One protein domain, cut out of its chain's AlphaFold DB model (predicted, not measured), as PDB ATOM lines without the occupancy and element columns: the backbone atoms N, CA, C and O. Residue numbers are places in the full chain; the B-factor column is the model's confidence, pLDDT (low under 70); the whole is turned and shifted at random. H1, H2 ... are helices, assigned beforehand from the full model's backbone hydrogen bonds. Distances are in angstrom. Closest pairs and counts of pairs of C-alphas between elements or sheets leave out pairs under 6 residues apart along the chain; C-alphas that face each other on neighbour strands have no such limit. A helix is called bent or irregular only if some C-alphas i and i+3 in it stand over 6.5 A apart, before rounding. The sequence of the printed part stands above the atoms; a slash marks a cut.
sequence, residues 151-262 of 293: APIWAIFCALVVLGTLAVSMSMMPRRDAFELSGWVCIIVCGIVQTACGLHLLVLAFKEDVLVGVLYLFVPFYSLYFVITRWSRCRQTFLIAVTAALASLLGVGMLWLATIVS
ATOM      1  N   ALA A 151      -4.811  36.552 -35.392       60.91
ATOM      2  CA  ALA A 151      -6.193  36.336 -34.951       60.91
ATOM      3  C   ALA A 151      -6.669  37.373 -33.906       60.91
ATOM      4  O   ALA A 151      -6.377  37.243 -32.716       60.91
ATOM      5  N   PRO A 152      -7.434  38.408 -34.314       69.50
ATOM      6  CA  PRO A 152      -7.873  39.438 -33.385       69.50
ATOM      7  C   PRO A 152      -8.655  38.786 -32.248       69.50
ATOM      8  O   PRO A 152      -9.538  37.965 -32.481       69.50
ATOM      9  N   ILE A 153      -8.338  39.158 -31.010       72.00
ATOM     10  CA  ILE A 153      -8.977  38.614 -29.805       72.00
ATOM     11  C   ILE A 153     -10.512  38.715 -29.893       72.00
ATOM     12  O   ILE A 153     -11.209  37.822 -29.415       72.00
ATOM     13  N   TRP A 154     -11.061  39.731 -30.579       69.56
ATOM     14  CA  TRP A 154     -12.508  39.803 -30.822       69.56
ATOM     15  C   TRP A 154     -13.028  38.622 -31.651       69.56
ATOM     16  O   TRP A 154     -14.174  38.234 -31.465       69.56
ATOM     17  N   ALA A 155     -12.255  38.079 -32.600       71.00
ATOM     18  CA  ALA A 155     -12.706  37.012 -33.492       71.00
ATOM     19  C   ALA A 155     -12.796  35.696 -32.728       71.00
ATOM     20  O   ALA A 155     -13.760  34.957 -32.900       71.00
ATOM     21  N   ILE A 156     -11.852  35.465 -31.811       75.94
ATOM     22  CA  ILE A 156     -11.937  34.377 -30.834       75.94
ATOM     23  C   ILE A 156     -13.171  34.578 -29.949       75.94
ATOM     24  O   ILE A 156     -13.932  33.641 -29.746       75.94
ATOM     25  N   PHE A 157     -13.428  35.803 -29.484       78.75
ATOM     26  CA  PHE A 157     -14.604  36.103 -28.666       78.75
ATOM     27  C   PHE A 157     -15.922  35.863 -29.420       78.75
ATOM     28  O   PHE A 157     -16.821  35.217 -28.892       78.75
ATOM     29  N   CYS A 158     -16.024  36.300 -30.676       72.38
ATOM     30  CA  CYS A 158     -17.190  36.046 -31.525       72.38
ATOM     31  C   CYS A 158     -17.371  34.546 -31.782       72.38
ATOM     32  O   CYS A 158     -18.479  34.038 -31.646       72.38
ATOM     33  N   ALA A 159     -16.291  33.823 -32.087       75.62
ATOM     34  CA  ALA A 159     -16.335  32.377 -32.277       75.62
ATOM     35  C   ALA A 159     -16.781  31.645 -31.000       75.62
ATOM     36  O   ALA A 159     -17.600  30.735 -31.079       75.62
ATOM     37  N   LEU A 160     -16.309  32.066 -29.822       82.81
ATOM     38  CA  LEU A 160     -16.741  31.511 -28.536       82.81
ATOM     39  C   LEU A 160     -18.206  31.825 -28.228       82.81
ATOM     40  O   LEU A 160     -18.903  30.959 -27.712       82.81
ATOM     41  N   VAL A 161     -18.695  33.020 -28.566       78.19
ATOM     42  CA  VAL A 161     -20.117  33.373 -28.422       78.19
ATOM     43  C   VAL A 161     -20.980  32.519 -29.352       78.19
ATOM     44  O   VAL A 161     -21.996  31.986 -28.913       78.19
ATOM     45  N   VAL A 162     -20.569  32.314 -30.605       73.81
ATOM     46  CA  VAL A 162     -21.279  31.441 -31.557       73.81
ATOM     47  C   VAL A 162     -21.271  29.985 -31.080       73.81
ATOM     48  O   VAL A 162     -22.318  29.352 -31.021       73.81
ATOM     49  N   LEU A 163     -20.120  29.456 -30.659       81.06
ATOM     50  CA  LEU A 163     -20.013  28.086 -30.140       81.06
ATOM     51  C   LEU A 163     -20.789  27.896 -28.831       81.06
ATOM     52  O   LEU A 163     -21.456  26.880 -28.654       81.06
ATOM     53  N   GLY A 164     -20.737  28.876 -27.927       83.75
ATOM     54  CA  GLY A 164     -21.450  28.847 -26.653       83.75
ATOM     55  C   GLY A 164     -22.963  28.920 -26.837       83.75
ATOM     56  O   GLY A 164     -23.690  28.121 -26.253       83.75
ATOM     57  N   THR A 165     -23.447  29.821 -27.695       75.31
ATOM     58  CA  THR A 165     -24.882  29.927 -28.010       75.31
ATOM     59  C   THR A 165     -25.399  28.669 -28.701       75.31
ATOM     60  O   THR A 165     -26.471  28.189 -28.336       75.31
ATOM     61  N   LEU A 166     -24.624  28.060 -29.604       74.94
ATOM     62  CA  LEU A 166     -24.958  26.763 -30.204       74.94
ATOM     63  C   LEU A 166     -25.006  25.626 -29.174       74.94
ATOM     64  O   LEU A 166     -25.961  24.849 -29.169       74.94
ATOM     65  N   ALA A 167     -24.016  25.538 -28.281       81.31
ATOM     66  CA  ALA A 167     -23.952  24.498 -27.255       81.31
ATOM     67  C   ALA A 167     -25.112  24.594 -26.252       81.31
ATOM     68  O   ALA A 167     -25.745  23.587 -25.934       81.31
ATOM     69  N   VAL A 168     -25.438  25.810 -25.796       76.50
ATOM     70  CA  VAL A 168     -26.573  26.058 -24.892       76.50
ATOM     71  C   VAL A 168     -27.901  25.745 -25.587       76.50
ATOM     72  O   VAL A 168     -28.765  25.104 -24.986       76.50
ATOM     73  N   SER A 169     -28.046  26.114 -26.864       73.50
ATOM     74  CA  SER A 169     -29.261  25.844 -27.648       73.50
ATOM     75  C   SER A 169     -29.522  24.342 -27.811       73.50
ATOM     76  O   SER A 169     -30.658  23.902 -27.669       73.50
ATOM     77  N   MET A 170     -28.473  23.539 -28.027       71.50
ATOM     78  CA  MET A 170     -28.581  22.074 -28.118       71.50
ATOM     79  C   MET A 170     -28.935  21.402 -26.785       71.50
ATOM     80  O   MET A 170     -29.473  20.297 -26.789       71.50
ATOM     81  N   SER A 171     -28.633  22.044 -25.652       77.50
ATOM     82  CA  SER A 171     -28.832  21.456 -24.324       77.50
ATOM     83  C   SER A 171     -30.183  21.782 -23.678       77.50
ATOM     84  O   SER A 171     -30.592  21.040 -22.787       77.50
ATOM     85  N   MET A 172     -30.851  22.881 -24.050       65.19
ATOM     86  CA  MET A 172     -32.021  23.392 -23.309       65.19
ATOM     87  C   MET A 172     -33.364  23.313 -24.055       65.19
ATOM     88  O   MET A 172     -34.391  23.516 -23.413       65.19
ATOM     89  N   MET A 173     -33.411  23.037 -25.366       72.12
ATOM     90  CA  MET A 173     -34.641  23.237 -26.155       72.12
ATOM     91  C   MET A 173     -34.893  22.147 -27.220       72.12
ATOM     92  O   MET A 173     -33.931  21.572 -27.734       72.12
ATOM     93  N   PRO A 174     -36.162  21.831 -27.579       74.44
ATOM     94  CA  PRO A 174     -36.482  20.988 -28.733       74.44
ATOM     95  C   PRO A 174     -35.758  21.458 -30.001       74.44
ATOM     96  O   PRO A 174     -35.697  22.652 -30.290       74.44
ATOM     97  N   ARG A 175     -35.224  20.491 -30.767       66.75
ATOM     98  CA  ARG A 175     -34.287  20.684 -31.897       66.75
ATOM     99  C   ARG A 175     -34.666  21.815 -32.861       66.75
ATOM    100  O   ARG A 175     -33.767  22.451 -33.391       66.75
ATOM    101  N   ARG A 176     -35.960  22.069 -33.076       67.25
ATOM    102  CA  ARG A 176     -36.467  23.109 -33.986       67.25
ATOM    103  C   ARG A 176     -36.218  24.541 -33.481       67.25
ATOM    104  O   ARG A 176     -35.660  25.351 -34.213       67.25
ATOM    105  N   ASP A 177     -36.526  24.818 -32.215       73.69
ATOM    106  CA  ASP A 177     -36.493  26.176 -31.659       73.69
ATOM    107  C   ASP A 177     -35.033  26.577 -31.354       73.69
ATOM    108  O   ASP A 177     -34.661  27.749 -31.388       73.69
ATOM    109  N   ALA A 178     -34.164  25.575 -31.159       74.81
ATOM    110  CA  ALA A 178     -32.725  25.740 -30.992       74.81
ATOM    111  C   ALA A 178     -32.024  26.305 -32.246       74.81
ATOM    112  O   ALA A 178     -31.131  27.149 -32.125       74.81
ATOM    113  N   PHE A 179     -32.403  25.862 -33.452       75.69
ATOM    114  CA  PHE A 179     -31.807  26.371 -34.696       75.69
ATOM    115  C   PHE A 179     -32.282  27.789 -35.022       75.69
ATOM    116  O   PHE A 179     -31.485  28.614 -35.468       75.69
ATOM    117  N   GLU A 180     -33.549  28.095 -34.745       81.31
ATOM    118  CA  GLU A 180     -34.098  29.429 -34.977       81.31
ATOM    119  C   GLU A 180     -33.489  30.461 -34.016       81.31
ATOM    120  O   GLU A 180     -32.964  31.489 -34.450       81.31
ATOM    121  N   LEU A 181     -33.452  30.160 -32.712       82.81
ATOM    122  CA  LEU A 181     -32.889  31.066 -31.711       82.81
ATOM    123  C   LEU A 181     -31.394  31.328 -31.945       82.81
ATOM    124  O   LEU A 181     -30.953  32.478 -31.903       82.81
ATOM    125  N   SER A 182     -30.608  30.282 -32.224       80.94
ATOM    126  CA  SER A 182     -29.166  30.433 -32.470       80.94
ATOM    127  C   SER A 182     -28.863  31.242 -33.737       80.94
ATOM    128  O   SER A 182     -27.942  32.063 -33.728       80.94
ATOM    129  N   GLY A 183     -29.670  31.088 -34.793       83.12
ATOM    130  CA  GLY A 183     -29.563  31.884 -36.015       83.12
ATOM    131  C   GLY A 183     -29.813  33.375 -35.772       83.12
ATOM    132  O   GLY A 183     -28.980  34.207 -36.142       83.12
ATOM    133  N   TRP A 184     -30.903  33.724 -35.081       86.56
ATOM    134  CA  TRP A 184     -31.218  35.119 -34.744       86.56
ATOM    135  C   TRP A 184     -30.166  35.763 -33.840       86.56
ATOM    136  O   TRP A 184     -29.735  36.886 -34.104       86.56
ATOM    137  N   VAL A 185     -29.704  35.053 -32.807       85.75
ATOM    138  CA  VAL A 185     -28.669  35.563 -31.894       85.75
ATOM    139  C   VAL A 185     -27.365  35.837 -32.645       85.75
ATOM    140  O   VAL A 185     -26.774  36.903 -32.471       85.75
ATOM    141  N   CYS A 186     -26.941  34.928 -33.526       82.94
ATOM    142  CA  CYS A 186     -25.747  35.117 -34.349       82.94
ATOM    143  C   CYS A 186     -25.875  36.348 -35.263       82.94
ATOM    144  O   CYS A 186     -24.985  37.199 -35.283       82.94
ATOM    145  N   ILE A 187     -27.009  36.502 -35.957       88.38
ATOM    146  CA  ILE A 187     -27.263  37.647 -36.846       88.38
ATOM    147  C   ILE A 187     -27.269  38.968 -36.073       88.38
ATOM    148  O   ILE A 187     -26.670  39.938 -36.534       88.38
ATOM    149  N   ILE A 188     -27.899  39.020 -34.897       89.31
ATOM    150  CA  ILE A 188     -27.957  40.239 -34.079       89.31
ATOM    151  C   ILE A 188     -26.555  40.618 -33.589       89.31
ATOM    152  O   ILE A 188     -26.139  41.764 -33.755       89.31
ATOM    153  N   VAL A 189     -25.797  39.666 -33.037       85.62
ATOM    154  CA  VAL A 189     -24.438  39.920 -32.532       85.62
ATOM    155  C   VAL A 189     -23.509  40.363 -33.666       85.62
ATOM    156  O   VAL A 189     -22.838  41.390 -33.545       85.62
ATOM    157  N   CYS A 190     -23.503  39.653 -34.797       86.25
ATOM    158  CA  CYS A 190     -22.708  40.040 -35.964       86.25
ATOM    159  C   CYS A 190     -23.177  41.374 -36.568       86.25
ATOM    160  O   CYS A 190     -22.344  42.179 -36.980       86.25
ATOM    161  N   GLY A 191     -24.481  41.658 -36.566       88.31
ATOM    162  CA  GLY A 191     -25.054  42.922 -37.034       88.31
ATOM    163  C   GLY A 191     -24.621  44.125 -36.193       88.31
ATOM    164  O   GLY A 191     -24.285  45.179 -36.740       88.31
ATOM    165  N   ILE A 192     -24.532  43.973 -34.869       89.44
ATOM    166  CA  ILE A 192     -23.992  45.013 -33.976       89.44
ATOM    167  C   ILE A 192     -22.517  45.288 -34.302       89.44
ATOM    168  O   ILE A 192     -22.102  46.443 -34.405       89.44
ATOM    169  N   VAL A 193     -21.716  44.246 -34.536       86.62
ATOM    170  CA  VAL A 193     -20.307  44.412 -34.939       86.62
ATOM    171  C   VAL A 193     -20.197  45.100 -36.307       86.62
ATOM    172  O   VAL A 193     -19.366  45.995 -36.483       86.62
ATOM    173  N   GLN A 194     -21.059  44.739 -37.260       88.38
ATOM    174  CA  GLN A 194     -21.093  45.320 -38.605       88.38
ATOM    175  C   GLN A 194     -21.443  46.814 -38.579       88.38
ATOM    176  O   GLN A 194     -20.785  47.620 -39.239       88.38
ATOM    177  N   THR A 195     -22.437  47.198 -37.776       89.50
ATOM    178  CA  THR A 195     -22.842  48.602 -37.610       89.50
ATOM    179  C   THR A 195     -21.759  49.424 -36.916       89.50
ATOM    180  O   THR A 195     -21.443  50.517 -37.386       89.50
ATOM    181  N   ALA A 196     -21.109  48.891 -35.877       89.75
ATOM    182  CA  ALA A 196     -19.982  49.553 -35.216       89.75
ATOM    183  C   ALA A 196     -18.789  49.776 -36.165       89.75
ATOM    184  O   ALA A 196     -18.205  50.861 -36.187       89.75
ATOM    185  N   CYS A 197     -18.446  48.785 -36.994       87.94
ATOM    186  CA  CYS A 197     -17.382  48.919 -37.993       87.94
ATOM    187  C   CYS A 197     -17.747  49.926 -39.092       87.94
ATOM    188  O   CYS A 197     -16.908  50.745 -39.470       87.94
ATOM    189  N   GLY A 198     -18.996  49.903 -39.568       87.25
ATOM    190  CA  GLY A 198     -19.509  50.873 -40.538       87.25
ATOM    191  C   GLY A 198     -19.460  52.303 -40.002       87.25
ATOM    192  O   GLY A 198     -18.959  53.197 -40.678       87.25
ATOM    193  N   LEU A 199     -19.879  52.510 -38.750       90.12
ATOM    194  CA  LEU A 199     -19.772  53.798 -38.056       90.12
ATOM    195  C   LEU A 199     -18.317  54.247 -37.899       90.12
ATOM    196  O   LEU A 199     -18.013  55.418 -38.103       90.12
ATOM    197  N   HIS A 200     -17.392  53.342 -37.575       89.19
ATOM    198  CA  HIS A 200     -15.978  53.694 -37.459       89.19
ATOM    199  C   HIS A 200     -15.379  54.146 -38.802       89.19
ATOM    200  O   HIS A 200     -14.671  55.156 -38.847       89.19
ATOM    201  N   LEU A 201     -15.701  53.451 -39.900       88.06
ATOM    202  CA  LEU A 201     -15.312  53.861 -41.255       88.06
ATOM    203  C   LEU A 201     -15.941  55.203 -41.644       88.06
ATOM    204  O   LEU A 201     -15.255  56.054 -42.207       88.06
ATOM    205  N   LEU A 202     -17.204  55.425 -41.277       89.31
ATOM    206  CA  LEU A 202     -17.900  56.692 -41.486       89.31
ATOM    207  C   LEU A 202     -17.189  57.845 -40.756       89.31
ATOM    208  O   LEU A 202     -16.891  58.870 -41.362       89.31
ATOM    209  N   VAL A 203     -16.855  57.676 -39.472       90.19
ATOM    210  CA  VAL A 203     -16.130  58.699 -38.693       90.19
ATOM    211  C   VAL A 203     -14.744  58.967 -39.279       90.19
ATOM    212  O   VAL A 203     -14.311  60.117 -39.316       90.19
ATOM    213  N   LEU A 204     -14.041  57.933 -39.746       86.81
ATOM    214  CA  LEU A 204     -12.758  58.098 -40.431       86.81
ATOM    215  C   LEU A 204     -12.902  58.908 -41.725       86.81
ATOM    216  O   LEU A 204     -12.076  59.784 -41.963       86.81
ATOM    217  N   ALA A 205     -13.959  58.674 -42.507       88.31
ATOM    218  CA  ALA A 205     -14.240  59.438 -43.721       88.31
ATOM    219  C   ALA A 205     -14.513  60.922 -43.416       88.31
ATOM    220  O   ALA A 205     -13.912  61.792 -44.041       88.31
ATOM    221  N   PHE A 206     -15.336  61.224 -42.401       91.56
ATOM    222  CA  PHE A 206     -15.599  62.608 -41.971       91.56
ATOM    223  C   PHE A 206     -14.375  63.318 -41.383       91.56
ATOM    224  O   PHE A 206     -14.295  64.543 -41.443       91.56
ATOM    225  N   LYS A 207     -13.433  62.570 -40.797       89.69
ATOM    226  CA  LYS A 207     -12.179  63.127 -40.268       89.69
ATOM    227  C   LYS A 207     -11.208  63.583 -41.353       89.69
ATOM    228  O   LYS A 207     -10.354  64.409 -41.047       89.69
ATOM    229  N   GLU A 208     -11.289  63.020 -42.556       85.31
ATOM    230  CA  GLU A 208     -10.486  63.482 -43.691       85.31
ATOM    231  C   GLU A 208     -11.152  64.695 -44.334       85.31
ATOM    232  O   GLU A 208     -10.559  65.766 -44.346       85.31
ATOM    233  N   ASP A 209     -12.398  64.540 -44.787       88.12
ATOM    234  CA  ASP A 209     -13.149  65.599 -45.452       88.12
ATOM    235  C   ASP A 209     -14.662  65.382 -45.302       88.12
ATOM    236  O   ASP A 209     -15.178  64.269 -45.445       88.12
ATOM    237  N   VAL A 210     -15.414  66.470 -45.108       92.75
ATOM    238  CA  VAL A 210     -16.885  66.412 -44.993       92.75
ATOM    239  C   VAL A 210     -17.526  65.913 -46.291       92.75
ATOM    240  O   VAL A 210     -18.455  65.110 -46.251       92.75
ATOM    241  N   LEU A 211     -17.000  66.331 -47.449       91.56
ATOM    242  CA  LEU A 211     -17.504  65.899 -48.755       91.56
ATOM    243  C   LEU A 211     -17.343  64.385 -48.946       91.56
ATOM    244  O   LEU A 211     -18.256  63.732 -49.441       91.56
ATOM    245  N   VAL A 212     -16.207  63.829 -48.515       88.56
ATOM    246  CA  VAL A 212     -15.905  62.393 -48.601       88.56
ATOM    247  C   VAL A 212     -16.835  61.596 -47.687       88.56
ATOM    248  O   VAL A 212     -17.366  60.571 -48.110       88.56
ATOM    249  N   GLY A 213     -17.106  62.091 -46.474       89.44
ATOM    250  CA  GLY A 213     -18.086  61.495 -45.559       89.44
ATOM    251  C   GLY A 213     -19.515  61.491 -46.116       89.44
ATOM    252  O   GLY A 213     -20.210  60.479 -46.039       89.44
ATOM    253  N   VAL A 214     -19.945  62.589 -46.746       92.31
ATOM    254  CA  VAL A 214     -21.265  62.677 -47.398       92.31
ATOM    255  C   VAL A 214     -21.342  61.747 -48.612       92.31
ATOM    256  O   VAL A 214     -22.317  61.012 -48.752       92.31
ATOM    257  N   LEU A 215     -20.306  61.703 -49.458       90.69
ATOM    258  CA  LEU A 215     -20.259  60.777 -50.595       90.69
ATOM    259  C   LEU A 215     -20.299  59.315 -50.138       90.69
ATOM    260  O   LEU A 215     -20.958  58.497 -50.770       90.69
ATOM    261  N   TYR A 216     -19.647  58.993 -49.019       88.38
ATOM    262  CA  TYR A 216     -19.682  57.660 -48.419       88.38
ATOM    263  C   TYR A 216     -21.089  57.251 -47.961       88.38
ATOM    264  O   TYR A 216     -21.464  56.092 -48.121       88.38
ATOM    265  N   LEU A 217     -21.883  58.184 -47.422       89.12
ATOM    266  CA  LEU A 217     -23.246  57.913 -46.953       89.12
ATOM    267  C   LEU A 217     -24.254  57.776 -48.107       89.12
ATOM    268  O   LEU A 217     -25.134  56.920 -48.060       89.12
ATOM    269  N   PHE A 218     -24.133  58.620 -49.134       90.81
ATOM    270  CA  PHE A 218     -25.106  58.692 -50.229       90.81
ATOM    271  C   PHE A 218     -24.773  57.796 -51.425       90.81
ATOM    272  O   PHE A 218     -25.664  57.484 -52.214       90.81
ATOM    273  N   VAL A 219     -23.515  57.367 -51.579       92.38
ATOM    274  CA  VAL A 219     -23.075  56.564 -52.724       92.38
ATOM    275  C   VAL A 219     -22.574  55.196 -52.243       92.38
ATOM    276  O   VAL A 219     -21.428  55.075 -51.804       92.38
ATOM    277  N   PRO A 220     -23.378  54.122 -52.369       77.44
ATOM    278  CA  PRO A 220     -23.053  52.810 -51.801       77.44
ATOM    279  C   PRO A 220     -21.741  52.216 -52.343       77.44
ATOM    280  O   PRO A 220     -20.987  51.594 -51.596       77.44
ATOM    281  N   PHE A 221     -21.404  52.469 -53.612       86.25
ATOM    282  CA  PHE A 221     -20.153  51.999 -54.227       86.25
ATOM    283  C   PHE A 221     -18.919  52.837 -53.862       86.25
ATOM    284  O   PHE A 221     -17.789  52.372 -54.022       86.25
ATOM    285  N   TYR A 222     -19.106  54.051 -53.333       86.94
ATOM    286  CA  TYR A 222     -17.991  54.892 -52.899       86.94
ATOM    287  C   TYR A 222     -17.295  54.315 -51.662       86.94
ATOM    288  O   TYR A 222     -16.092  54.500 -51.488       86.94
ATOM    289  N   SER A 223     -18.020  53.536 -50.853       83.62
ATOM    290  CA  SER A 223     -17.465  52.832 -49.695       83.62
ATOM    291  C   SER A 223     -16.311  51.889 -50.067       83.62
ATOM    292  O   SER A 223     -15.254  51.944 -49.438       83.62
ATOM    293  N   LEU A 224     -16.457  51.091 -51.134       85.94
ATOM    294  CA  LEU A 224     -15.391  50.216 -51.633       85.94
ATOM    295  C   LEU A 224     -14.220  51.021 -52.197       85.94
ATOM    296  O   LEU A 224     -13.069  50.724 -51.885       85.94
ATOM    297  N   TYR A 225     -14.502  52.051 -52.995       89.19
ATOM    298  CA  TYR A 225     -13.463  52.915 -53.557       89.19
ATOM    299  C   TYR A 225     -12.619  53.580 -52.457       89.19
ATOM    300  O   TYR A 225     -11.386  53.590 -52.523       89.19
ATOM    301  N   PHE A 226     -13.270  54.087 -51.408       88.06
ATOM    302  CA  PHE A 226     -12.612  54.698 -50.257       88.06
ATOM    303  C   PHE A 226     -11.720  53.697 -49.508       88.06
ATOM    304  O   PHE A 226     -10.559  53.994 -49.222       88.06
ATOM    305  N   VAL A 227     -12.214  52.480 -49.258       86.12
ATOM    306  CA  VAL A 227     -11.440  51.422 -48.584       86.12
ATOM    307  C   VAL A 227     -10.225  50.989 -49.408       86.12
ATOM    308  O   VAL A 227      -9.137  50.846 -48.851       86.12
ATOM    309  N   ILE A 228     -10.384  50.806 -50.722       86.62
ATOM    310  CA  ILE A 228      -9.295  50.383 -51.617       86.62
ATOM    311  C   ILE A 228      -8.211  51.465 -51.694       86.62
ATOM    312  O   ILE A 228      -7.024  51.160 -51.623       86.62
ATOM    313  N   THR A 229      -8.604  52.738 -51.786       88.12
ATOM    314  CA  THR A 229      -7.647  53.853 -51.860       88.12
ATOM    315  C   THR A 229      -6.922  54.116 -50.537       88.12
ATOM    316  O   THR A 229      -5.758  54.505 -50.556       88.12
ATOM    317  N   ARG A 230      -7.559  53.873 -49.381       85.44
ATOM    318  CA  ARG A 230      -6.972  54.062 -48.036       85.44
ATOM    319  C   ARG A 230      -6.751  52.734 -47.299       85.44
ATOM    320  O   ARG A 230      -7.016  52.611 -46.098       85.44
ATOM    321  N   TRP A 231      -6.229  51.734 -48.010       81.38
ATOM    322  CA  TRP A 231      -6.083  50.367 -47.500       81.38
ATOM    323  C   TRP A 231      -5.229  50.262 -46.228       81.38
ATOM    324  O   TRP A 231      -5.601  49.558 -45.292       81.38
ATOM    325  N   SER A 232      -4.112  50.993 -46.135       78.12
ATOM    326  CA  SER A 232      -3.186  50.894 -44.992       78.12
ATOM    327  C   SER A 232      -3.842  51.226 -43.648       78.12
ATOM    328  O   SER A 232      -3.540  50.587 -42.641       78.12
ATOM    329  N   ARG A 233      -4.774  52.186 -43.640       79.38
ATOM    330  CA  ARG A 233      -5.469  52.663 -42.438       79.38
ATOM    331  C   ARG A 233      -6.781  51.923 -42.182       79.38
ATOM    332  O   ARG A 233      -7.145  51.726 -41.027       79.38
ATOM    333  N   CYS A 234      -7.467  51.488 -43.241       81.69
ATOM    334  CA  CYS A 234      -8.788  50.865 -43.143       81.69
ATOM    335  C   CYS A 234      -8.761  49.328 -43.096       81.69
ATOM    336  O   CYS A 234      -9.781  48.735 -42.742       81.69
ATOM    337  N   ARG A 235      -7.627  48.671 -43.410       81.50
ATOM    338  CA  ARG A 235      -7.551  47.200 -43.548       81.50
ATOM    339  C   ARG A 235      -8.130  46.450 -42.356       81.50
ATOM    340  O   ARG A 235      -8.856  45.485 -42.544       81.50
ATOM    341  N   GLN A 236      -7.836  46.894 -41.136       80.12
ATOM    342  CA  GLN A 236      -8.222  46.156 -39.940       80.12
ATOM    343  C   GLN A 236      -9.736  46.205 -39.761       80.12
ATOM    344  O   GLN A 236     -10.343  45.146 -39.693       80.12
ATOM    345  N   THR A 237     -10.341  47.402 -39.790       83.25
ATOM    346  CA  THR A 237     -11.797  47.614 -39.687       83.25
ATOM    347  C   THR A 237     -12.566  46.953 -40.836       83.25
ATOM    348  O   THR A 237     -13.631  46.376 -40.621       83.25
ATOM    349  N   PHE A 238     -12.010  46.977 -42.047       84.69
ATOM    350  CA  PHE A 238     -12.609  46.316 -43.203       84.69
ATOM    351  C   PHE A 238     -12.578  44.787 -43.084       84.69
ATOM    352  O   PHE A 238     -13.590  44.139 -43.330       84.69
ATOM    353  N   LEU A 239     -11.461  44.196 -42.645       83.81
ATOM    354  CA  LEU A 239     -11.369  42.748 -42.430       83.81
ATOM    355  C   LEU A 239     -12.345  42.264 -41.343       83.81
ATOM    356  O   LEU A 239     -12.923  41.186 -41.487       83.81
ATOM    357  N   ILE A 240     -12.602  43.064 -40.299       82.12
ATOM    358  CA  ILE A 240     -13.680  42.778 -39.323       82.12
ATOM    359  C   ILE A 240     -15.029  42.724 -40.018       82.12
ATOM    360  O   ILE A 240     -15.773  41.771 -39.833       82.12
ATOM    361  N   ALA A 241     -15.344  43.750 -40.807       85.00
ATOM    362  CA  ALA A 241     -16.640  43.858 -41.455       85.00
ATOM    363  C   ALA A 241     -16.863  42.699 -42.436       85.00
ATOM    364  O   ALA A 241     -17.941  42.122 -42.463       85.00
ATOM    365  N   VAL A 242     -15.835  42.291 -43.188       87.12
ATOM    366  CA  VAL A 242     -15.919  41.142 -44.103       87.12
ATOM    367  C   VAL A 242     -16.099  39.829 -43.340       87.12
ATOM    368  O   VAL A 242     -16.951  39.022 -43.702       87.12
ATOM    369  N   THR A 243     -15.337  39.605 -42.267       84.06
ATOM    370  CA  THR A 243     -15.476  38.380 -41.459       84.06
ATOM    371  C   THR A 243     -16.825  38.307 -40.744       84.06
ATOM    372  O   THR A 243     -17.457  37.252 -40.750       84.06
ATOM    373  N   ALA A 244     -17.312  39.426 -40.200       83.75
ATOM    374  CA  ALA A 244     -18.643  39.533 -39.609       83.75
ATOM    375  C   ALA A 244     -19.751  39.325 -40.655       83.75
ATOM    376  O   ALA A 244     -20.718  38.618 -40.377       83.75
ATOM    377  N   ALA A 245     -19.582  39.844 -41.874       88.06
ATOM    378  CA  ALA A 245     -20.517  39.621 -42.972       88.06
ATOM    379  C   ALA A 245     -20.592  38.134 -43.348       88.06
ATOM    380  O   ALA A 245     -21.688  37.583 -43.439       88.06
ATOM    381  N   LEU A 246     -19.454  37.449 -43.485       88.12
ATOM    382  CA  LEU A 246     -19.422  36.006 -43.754       88.12
ATOM    383  C   LEU A 246     -20.058  35.189 -42.619       88.12
ATOM    384  O   LEU A 246     -20.826  34.266 -42.885       88.12
ATOM    385  N   ALA A 247     -19.802  35.552 -41.360       85.00
ATOM    386  CA  ALA A 247     -20.442  34.918 -40.208       85.00
ATOM    387  C   ALA A 247     -21.965  35.148 -40.187       85.00
ATOM    388  O   ALA A 247     -22.727  34.223 -39.916       85.00
ATOM    389  N   SER A 248     -22.427  36.350 -40.549       87.50
ATOM    390  CA  SER A 248     -23.860  36.647 -40.653       87.50
ATOM    391  C   SER A 248     -24.544  35.843 -41.765       87.50
ATOM    392  O   SER A 248     -25.659  35.368 -41.567       87.50
ATOM    393  N   LEU A 249     -23.856  35.598 -42.888       89.19
ATOM    394  CA  LEU A 249     -24.351  34.738 -43.968       89.19
ATOM    395  C   LEU A 249     -24.488  33.280 -43.518       89.19
ATOM    396  O   LEU A 249     -25.468  32.629 -43.872       89.19
ATOM    397  N   LEU A 250     -23.556  32.784 -42.698       86.38
ATOM    398  CA  LEU A 250     -23.694  31.469 -42.066       86.38
ATOM    399  C   LEU A 250     -24.918  31.422 -41.140       86.38
ATOM    400  O   LEU A 250     -25.678  30.460 -41.206       86.38
ATOM    401  N   GLY A 251     -25.160  32.467 -40.341       85.75
ATOM    402  CA  GLY A 251     -26.355  32.577 -39.492       85.75
ATOM    403  C   GLY A 251     -27.666  32.558 -40.287       85.75
ATOM    404  O   GLY A 251     -28.587  31.818 -39.944       85.75
ATOM    405  N   VAL A 252     -27.732  33.297 -41.400       88.81
ATOM    406  CA  VAL A 252     -28.876  33.260 -42.334       88.81
ATOM    407  C   VAL A 252     -29.038  31.869 -42.946       88.81
ATOM    408  O   VAL A 252     -30.156  31.373 -43.052       88.81
ATOM    409  N   GLY A 253     -27.933  31.206 -43.293       87.06
ATOM    410  CA  GLY A 253     -27.941  29.825 -43.775       87.06
ATOM    411  C   GLY A 253     -28.512  28.839 -42.754       87.06
ATOM    412  O   GLY A 253     -29.269  27.951 -43.134       87.06
ATOM    413  N   MET A 254     -28.219  29.016 -41.461       82.12
ATOM    414  CA  MET A 254     -28.792  28.187 -40.390       82.12
ATOM    415  C   MET A 254     -30.296  28.418 -40.218       82.12
ATOM    416  O   MET A 254     -31.035  27.447 -40.064       82.12
ATOM    417  N   LEU A 255     -30.765  29.667 -40.307       85.69
ATOM    418  CA  LEU A 255     -32.204  29.967 -40.310       85.69
ATOM    419  C   LEU A 255     -32.901  29.356 -41.527       85.69
ATOM    420  O   LEU A 255     -33.962  28.754 -41.401       85.69
ATOM    421  N   TRP A 256     -32.283  29.457 -42.702       87.19
ATOM    422  CA  TRP A 256     -32.813  28.847 -43.917       87.19
ATOM    423  C   TRP A 256     -32.876  27.318 -43.794       87.19
ATOM    424  O   TRP A 256     -33.901  26.716 -44.105       87.19
ATOM    425  N   LEU A 257     -31.841  26.686 -43.234       83.06
ATOM    426  CA  LEU A 257     -31.837  25.251 -42.945       83.06
ATOM    427  C   LEU A 257     -32.960  24.857 -41.972       83.06
ATOM    428  O   LEU A 257     -33.604  23.829 -42.176       83.06
ATOM    429  N   ALA A 258     -33.239  25.679 -40.954       80.69
ATOM    430  CA  ALA A 258     -34.337  25.444 -40.016       80.69
ATOM    431  C   ALA A 258     -35.701  25.406 -40.729       80.69
ATOM    432  O   ALA A 258     -36.537  24.559 -40.406       80.69
ATOM    433  N   THR A 259     -35.906  26.244 -41.755       81.06
ATOM    434  CA  THR A 259     -37.142  26.211 -42.561       81.06
ATOM    435  C   THR A 259     -37.287  24.943 -43.404       81.06
ATOM    436  O   THR A 259     -38.404  24.494 -43.626       81.06
ATOM    437  N   ILE A 260     -36.179  24.332 -43.838       80.94
ATOM    438  CA  ILE A 260     -36.184  23.123 -44.682       80.94
ATOM    439  C   ILE A 260     -36.324  21.851 -43.846       80.94
ATOM    440  O   ILE A 260     -36.998  20.912 -44.252       80.94
ATOM    441  N   VAL A 261     -35.681  21.818 -42.678       75.19
ATOM    442  CA  VAL A 261     -35.718  20.681 -41.740       75.19
ATOM    443  C   VAL A 261     -37.033  20.636 -40.950       75.19
ATOM    444  O   VAL A 261     -37.308  19.653 -40.267       75.19
ATOM    445  N   SER A 262     -37.868  21.670 -41.064       67.94
ATOM    446  CA  SER A 262     -39.246  21.650 -40.580       67.94
ATOM    447  C   SER A 262     -40.077  20.673 -41.419       67.94
ATOM    448  O   SER A 262     -40.841  21.074 -42.294       67.94
TER     449      SER A 262
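What this domain is: This is residues 151 to 262 of the 293 residues of an uncharacterized protein of Planctomycetaceae bacterium (UniProt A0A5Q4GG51). Two long helices, H2 and H5, lie side by side and run opposite ways, making the long axis of an elongated body. H1 folds back along the first part of H2, and the short helices H3 and H4 make the turn at the other end of the pair. The 112 printed residues hold five named helices, H1 to H5 in order, and no named strand: the class is all helix. The whole is loose, with a radius of gyration of the C-alphas of 17.2 A and spans of 53 by 28 by 17 A.

How they stand to each other: Start with H1, residues 153 to 172, which forms a helical hairpin with H2, residues 175 to 208, at a shallow tilt of 20 degrees; H1 touches with residues 162 to 170 alone, closest at C-alphas 169 and 178, 4.8 A. H2, the hub, also forms a hairpin with H3, residues 210 to 218, closest at C-alphas 206 and 213, 4.5 A. H4, residues 222 to 229, touches H3 only at the corner, C-alphas 216 and 223 being closest at 5.5 A. H5, residues 231 to 261, touches H2 at 21 degrees, a shallow tilt, closest at C-alphas 183 and 251, 4.8 A; it only just touches H4, with 3 pairs of C-alphas within 8 A, the closest being 227 and 234 at 6.1 A. H1 and H5 are near each other; H3 and H5 are apart. Every O i to N i+4 pair is within hydrogen-bond range in H1, H3 and H4, against 28 of 30 in H2 and 25 of 27 in H5.

Where its parts are: Find C-alpha 153 at (-8.977, 38.614, -29.805); H1 runs 28.4 A from there. H2 spans 50.4 A, H3 12.4 A and H4 10.4 A. H5 spans 42.3 A to C-alpha 261 at (-35.718, 20.681, -41.740), with a kink of 34 degrees near residue 238; it is irregular, C-alphas 233 and 236 being 7.5 A apart.

The domain as a whole: Look at Pro 174 and Asp 209, whose C-alphas are the farthest apart, 53.0 A. The four links are tight, and the printed part has no cut. In this model, pLDDT is under 70 at residues 151 to 152, 154, 172, 175 to 176 and 262.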